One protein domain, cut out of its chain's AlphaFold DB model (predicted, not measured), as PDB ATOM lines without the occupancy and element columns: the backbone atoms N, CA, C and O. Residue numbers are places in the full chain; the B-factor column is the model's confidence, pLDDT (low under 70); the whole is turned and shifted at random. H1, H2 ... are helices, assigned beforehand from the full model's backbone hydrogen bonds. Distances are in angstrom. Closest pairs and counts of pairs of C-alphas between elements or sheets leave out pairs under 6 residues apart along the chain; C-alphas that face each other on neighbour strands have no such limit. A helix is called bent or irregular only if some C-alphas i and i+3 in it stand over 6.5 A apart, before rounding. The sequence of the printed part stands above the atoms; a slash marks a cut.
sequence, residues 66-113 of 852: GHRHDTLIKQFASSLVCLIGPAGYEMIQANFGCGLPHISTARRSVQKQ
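This is residues 66 to 113 of the 852 residues of an uncharacterized protein of Clytia hemisphaerica (UniProt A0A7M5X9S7). What shape is this? The long helix H1 folds back into a V, and the short H2 crosses its arm H1a. What builds it? The printed part, 48 residues with named helices H1 then H2, is all helix and compact, radius of gyration of the C-alphas 9.6 A, spans 28 by 25 by 15 A.

Any bend? H1, residues 71 to 99, assigned as one helix by its hydrogen bonds, is bent: C-alphas 83 and 86 are 9.3 A apart. What touches what? H1a, residues 71 to 83, and H1b, residues 86 to 99, touch, opposite ways at a shallow tilt of 27 degrees, closest C-alphas Val 81 and Tyr 89, 5.6 A. H2, residues 103 to 111, touches H1a, about perpendicular at 88 degrees, closest C-alphas Ser 78 and Ala 106, 4.6 A. Every O i to N i+4 pair is within hydrogen-bond range in H1a and H2, 8 of 10 in H1b.

Where does H1a begin? At C-alpha 71, (70.092, -16.063, 92.125). Where does H2 end? At C-alpha 111, (80.300, -7.772, 97.845). Is H1b irregular? Yes, C-alphas 95 and 98 are 9.3 A apart.

Any cut? The printed part has no cut. Low confidence? No printed residue is under 70.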
ATOM      1  N   GLY A  66      58.226  -6.231  98.741       73.62
ATOM      2  CA  GLY A  66      58.031  -7.663  98.546       73.62
ATOM      3  C   GLY A  66      58.797  -8.246  97.360       73.62
ATOM      4  O   GLY A  66      58.906  -9.468  97.286       73.62
ATOM      5  N   HIS A  67      59.389  -7.417  96.491       84.44
ATOM      6  CA  HIS A  67      60.134  -7.900  95.328       84.44
ATOM      7  C   HIS A  67      61.236  -8.883  95.742       84.44
ATOM      8  O   HIS A  67      62.051  -8.627  96.642       84.44
ATOM      9  N   ARG A  68      61.264 -10.044  95.089       85.75
ATOM     10  CA  ARG A  68      62.307 -11.059  95.254       85.75
ATOM     11  C   ARG A  68      62.877 -11.386  93.884       85.75
ATOM     12  O   ARG A  68      62.186 -11.330  92.878       85.75
ATOM     13  N   HIS A  69      64.166 -11.695  93.857       89.12
ATOM     14  CA  HIS A  69      64.865 -12.045  92.626       89.12
ATOM     15  C   HIS A  69      65.613 -13.352  92.833       89.12
ATOM     16  O   HIS A  69      66.268 -13.540  93.871       89.12
ATOM     17  N   ASP A  70      65.520 -14.219  91.829       87.25
ATOM     18  CA  ASP A  70      66.320 -15.433  91.704       87.25
ATOM     19  C   ASP A  70      67.831 -15.120  91.724       87.25
ATOM     20  O   ASP A  70      68.275 -14.009  91.411       87.25
ATOM     21  N   THR A  71      68.629 -16.109  92.117       88.25
ATOM     22  CA  THR A  71      70.092 -16.063  92.125       88.25
ATOM     23  C   THR A  71      70.648 -15.775  90.736       88.25
ATOM     24  O   THR A  71      71.521 -14.913  90.630       88.25
ATOM     25  N   LEU A  72      70.112 -16.391  89.675       89.00
ATOM     26  CA  LEU A  72      70.591 -16.143  88.311       89.00
ATOM     27  C   LEU A  72      70.328 -14.695  87.880       89.00
ATOM     28  O   LEU A  72      71.202 -14.039  87.323       89.00
ATOM     29  N   ILE A  73      69.155 -14.148  88.211       90.88
ATOM     30  CA  ILE A  73      68.810 -12.748  87.916       90.88
ATOM     31  C   ILE A  73      69.717 -11.791  88.693       90.88
ATOM     32  O   ILE A  73      70.190 -10.800  88.140       90.88
ATOM     33  N   LYS A  74      70.013 -12.091  89.963       91.62
ATOM     34  CA  LYS A  74      70.990 -11.325  90.751       91.62
ATOM     35  C   LYS A  74      72.382 -11.391  90.129       91.62
ATOM     36  O   LYS A  74      73.048 -10.359  90.080       91.62
ATOM     37  N   GLN A  75      72.817 -12.553  89.641       91.62
ATOM     38  CA  GLN A  75      74.109 -12.709  88.970       91.62
ATOM     39  C   GLN A  75      74.166 -11.932  87.655       91.62
ATOM     40  O   GLN A  75      75.135 -11.216  87.405       91.62
ATOM     41  N   PHE A  76      73.101 -11.999  86.858       92.12
ATOM     42  CA  PHE A  76      72.969 -11.237  85.625       92.12
ATOM     43  C   PHE A  76      73.014  -9.730  85.891       92.12
ATOM     44  O   PHE A  76      73.861  -9.028  85.344       92.12
ATOM     45  N   ALA A  77      72.193  -9.243  86.821       93.12
ATOM     46  CA  ALA A  77      72.188  -7.849  87.250       93.12
ATOM     47  C   ALA A  77      73.558  -7.376  87.761       93.12
ATOM     48  O   ALA A  77      74.028  -6.298  87.406       93.12
ATOM     49  N   SER A  78      74.229  -8.193  88.571       93.38
ATOM     50  CA  SER A  78      75.556  -7.875  89.109       93.38
ATOM     51  C   SER A  78      76.628  -7.837  88.021       93.38
ATOM     52  O   SER A  78      77.514  -6.983  88.058       93.38
ATOM     53  N   SER A  79      76.523  -8.724  87.029       92.50
ATOM     54  CA  SER A  79      77.399  -8.730  85.857       92.50
ATOM     55  C   SER A  79      77.207  -7.467  85.024       92.50
ATOM     56  O   SER A  79      78.194  -6.849  84.636       92.50
ATOM     57  N   LEU A  80      75.958  -7.022  84.828       90.81
ATOM     58  CA  LEU A  80      75.666  -5.742  84.178       90.81
ATOM     59  C   LEU A  80      76.318  -4.582  84.938       90.81
ATOM     60  O   LEU A  80      77.093  -3.841  84.345       90.81
ATOM     61  N   VAL A  81      76.116  -4.472  86.258       90.38
ATOM     62  CA  VAL A  81      76.755  -3.415  87.072       90.38
ATOM     63  C   VAL A  81      78.280  -3.398  86.906       90.38
ATOM     64  O   VAL A  81      78.878  -2.322  86.875       90.38
ATOM     65  N   CYS A  82      78.923  -4.562  86.788       89.00
ATOM     66  CA  CYS A  82      80.370  -4.645  86.585       89.00
ATOM     67  C   CYS A  82      80.813  -4.245  85.167       89.00
ATOM     68  O   CYS A  82      81.909  -3.711  85.026       89.00
ATOM     69  N   LEU A  83      79.996  -4.506  84.141       87.12
ATOM     70  CA  LEU A  83      80.340  -4.267  82.735       87.12
ATOM     71  C   LEU A  83      80.018  -2.850  82.255       87.12
ATOM     72  O   LEU A  83      80.828  -2.262  81.549       87.12
ATOM     73  N   ILE A  84      78.844  -2.317  82.604       85.12
ATOM     74  CA  ILE A  84      78.360  -1.019  82.093       85.12
ATOM     75  C   ILE A  84      78.363   0.087  83.154       85.12
ATOM     76  O   ILE A  84      78.112   1.251  82.845       85.12
ATOM     77  N   GLY A  85      78.656  -0.269  84.408       85.19
ATOM     78  CA  GLY A  85      78.681   0.651  85.537       85.19
ATOM     79  C   GLY A  85      77.295   0.977  86.119       85.19
ATOM     80  O   GLY A  85      76.267   0.518  85.619       85.19
ATOM     81  N   PRO A  86      77.257   1.763  87.213       86.50
ATOM     82  CA  PRO A  86      76.024   2.120  87.915       86.50
ATOM     83  C   PRO A  86      74.990   2.844  87.054       86.50
ATOM     84  O   PRO A  86      73.849   2.406  87.008       86.50
ATOM     85  N   ALA A  87      75.406   3.896  86.345       86.88
ATOM     86  CA  ALA A  87      74.503   4.729  85.553       86.88
ATOM     87  C   ALA A  87      73.851   3.929  84.416       86.88
ATOM     88  O   ALA A  87      72.635   3.966  84.239       86.88
ATOM     89  N   GLY A  88      74.650   3.132  83.694       88.38
ATOM     90  CA  GLY A  88      74.130   2.232  82.665       88.38
ATOM     91  C   GLY A  88      73.155   1.200  83.237       88.38
ATOM     92  O   GLY A  88      72.117   0.929  82.638       88.38
ATOM     93  N   TYR A  89      73.451   0.647  84.418       91.38
ATOM     94  CA  TYR A  89      72.557  -0.304  85.071       91.38
ATOM     95  C   TYR A  89      71.242   0.333  85.521       91.38
ATOM     96  O   TYR A  89      70.193  -0.247  85.277       91.38
ATOM     97  N   GLU A  90      71.279   1.505  86.153       91.44
ATOM     98  CA  GLU A  90      70.087   2.221  86.625       91.44
ATOM     99  C   GLU A  90      69.164   2.597  85.463       91.44
ATOM    100  O   GLU A  90      67.953   2.400  85.562       91.44
ATOM    101  N   MET A  91      69.731   3.026  84.329       92.00
ATOM    102  CA  MET A  91      68.975   3.253  83.095       92.00
ATOM    103  C   MET A  91      68.247   1.978  82.646       92.00
ATOM    104  O   MET A  91      67.046   2.013  82.389       92.00
ATOM    105  N   ILE A  92      68.942   0.837  82.571       90.94
ATOM    106  CA  ILE A  92      68.308  -0.439  82.201       90.94
ATOM    107  C   ILE A  92      67.254  -0.823  83.245       90.94
ATOM    108  O   ILE A  92      66.125  -1.146  82.897       90.94
ATOM    109  N   GLN A  93      67.584  -0.754  84.531       91.75
ATOM    110  CA  GLN A  93      66.691  -1.137  85.617       91.75
ATOM    111  C   GLN A  93      65.383  -0.331  85.588       91.75
ATOM    112  O   GLN A  93      64.313  -0.918  85.735       91.75
ATOM    113  N   ALA A  94      65.453   0.981  85.339       89.56
ATOM    114  CA  ALA A  94      64.282   1.848  85.229       89.56
ATOM    115  C   ALA A  94      63.333   1.422  84.094       89.56
ATOM    116  O   ALA A  94      62.119   1.515  84.245       89.56
ATOM    117  N   ASN A  95      63.876   0.893  82.993       88.62
ATOM    118  CA  ASN A  95      63.097   0.440  81.834       88.62
ATOM    119  C   ASN A  95      62.605  -1.015  81.949       88.62
ATOM    120  O   ASN A  95      61.655  -1.399  81.275       88.62
ATOM    121  N   PHE A  96      63.220  -1.831  82.810       84.44
ATOM    122  CA  PHE A  96      62.826  -3.229  83.056       84.44
ATOM    123  C   PHE A  96      61.959  -3.403  84.321       84.44
ATOM    124  O   PHE A  96      61.611  -4.530  84.692       84.44
ATOM    125  N   GLY A  97      61.606  -2.300  84.992       77.62
ATOM    126  CA  GLY A  97      60.703  -2.269  86.142       77.62
ATOM    127  C   GLY A  97      61.108  -3.237  87.260       77.62
ATOM    128  O   GLY A  97      62.258  -3.290  87.692       77.62
ATOM    129  N   CYS A  98      60.153  -4.041  87.735       82.25
ATOM    130  CA  CYS A  98      60.353  -5.016  88.813       82.25
ATOM    131  C   CYS A  98      61.051  -6.325  88.379       82.25
ATOM    132  O   CYS A  98      61.227  -7.239  89.197       82.25
ATOM    133  N   GLY A  99      61.468  -6.435  87.111       86.25
ATOM    134  CA  GLY A  99      62.196  -7.594  86.589       86.25
ATOM    135  C   GLY A  99      63.634  -7.685  87.105       86.25
ATOM    136  O   GLY A  99      64.115  -8.784  87.401       86.25
ATOM    137  N   LEU A 100      64.298  -6.540  87.294       91.25
ATOM    138  CA  LEU A 100      65.678  -6.446  87.774       91.25
ATOM    139  C   LEU A 100      65.753  -5.917  89.219       91.25
ATOM    140  O   LEU A 100      64.925  -5.102  89.625       91.25
ATOM    141  N   PRO A 101      66.730  -6.382  90.020       91.81
ATOM    142  CA  PRO A 101      66.900  -5.926  91.394       91.81
ATOM    143  C   PRO A 101      67.363  -4.469  91.472       91.81
ATOM    144  O   PRO A 101      67.977  -3.942  90.556       91.81
ATOM    145  N   HIS A 102      67.153  -3.830  92.623       90.12
ATOM    146  CA  HIS A 102      67.767  -2.529  92.892       90.12
ATOM    147  C   HIS A 102      69.300  -2.615  92.842       90.12
ATOM    148  O   HIS A 102      69.879  -3.614  93.288       90.12
ATOM    149  N   ILE A 103      69.972  -1.552  92.384       89.81
ATOM    150  CA  ILE A 103      71.439  -1.511  92.267       89.81
ATOM    151  C   ILE A 103      72.157  -1.902  93.566       89.81
ATOM    152  O   ILE A 103      73.159  -2.618  93.533       89.81
ATOM    153  N   SER A 104      71.622  -1.517  94.728       89.56
ATOM    154  CA  SER A 104      72.172  -1.908  96.035       89.56
ATOM    155  C   SER A 104      72.173  -3.429  96.245       89.56
ATOM    156  O   SER A 104      73.117  -3.978  96.811       89.56
ATOM    157  N   THR A 105      71.161  -4.138  95.737       89.50
ATOM    158  CA  THR A 105      71.061  -5.606  95.795       89.50
ATOM    159  C   THR A 105      72.030  -6.275  94.819       89.50
ATOM    160  O   THR A 105      72.668  -7.272  95.175       89.50
ATOM    161  N   ALA A 106      72.191  -5.717  93.615       89.69
ATOM    162  CA  ALA A 106      73.191  -6.179  92.653       89.69
ATOM    163  C   ALA A 106      74.617  -5.998  93.216       89.69
ATOM    164  O   ALA A 106      75.369  -6.962  93.347       89.69
ATOM    165  N   ARG A 107      74.963  -4.798  93.705       88.88
ATOM    166  CA  ARG A 107      76.263  -4.522  94.349       88.88
ATOM    167  C   ARG A 107      76.529  -5.424  95.551       88.88
ATOM    168  O   ARG A 107      77.633  -5.948  95.680       88.88
ATOM    169  N   ARG A 108      75.523  -5.664  96.399       86.94
ATOM    170  CA  ARG A 108      75.656  -6.564  97.554       86.94
ATOM    171  C   ARG A 108      75.995  -7.992  97.127       86.94
ATOM    172  O   ARG A 108      76.745  -8.666  97.819       86.94
ATOM    173  N   SER A 109      75.465  -8.458  95.998       84.56
ATOM    174  CA  SER A 109      75.783  -9.792  95.467       84.56
ATOM    175  C   SER A 109      77.249  -9.911  95.043       84.56
ATOM    176  O   SER A 109      77.851 -10.955  95.275       84.56
ATOM    177  N   VAL A 110      77.837  -8.837  94.507       84.44
ATOM    178  CA  VAL A 110      79.284  -8.763  94.246       84.44
ATOM    179  C   VAL A 110      80.059  -8.755  95.567       84.44
ATOM    180  O   VAL A 110      80.973  -9.547  95.748       84.44
ATOM    181  N   GLN A 111      79.650  -7.922  96.530       80.56
ATOM    182  CA  GLN A 111      80.300  -7.772  97.845       80.56
ATOM    183  C   GLN A 111      80.242  -9.015  98.747       80.56
ATOM    184  O   GLN A 111      80.995  -9.086  99.711       80.56
ATOM    185  N   LYS A 112      79.357  -9.981  98.473       80.19
ATOM    186  CA  LYS A 112      79.314 -11.259  99.202       80.19
ATOM    187  C   LYS A 112      80.534 -12.143  98.935       80.19
ATOM    188  O   LYS A 112      80.763 -13.076  99.698       80.19
ATOM    189  N   GLN A 113      81.266 -11.909  97.845       77.00
ATOM    190  CA  GLN A 113      82.515 -12.622  97.595       77.00
ATOM    191  C   GLN A 113      83.610 -12.145  98.554       77.00
ATOM    192  O   GLN A 113      83.532 -11.050  99.112       77.00
TER     193      GLN A 113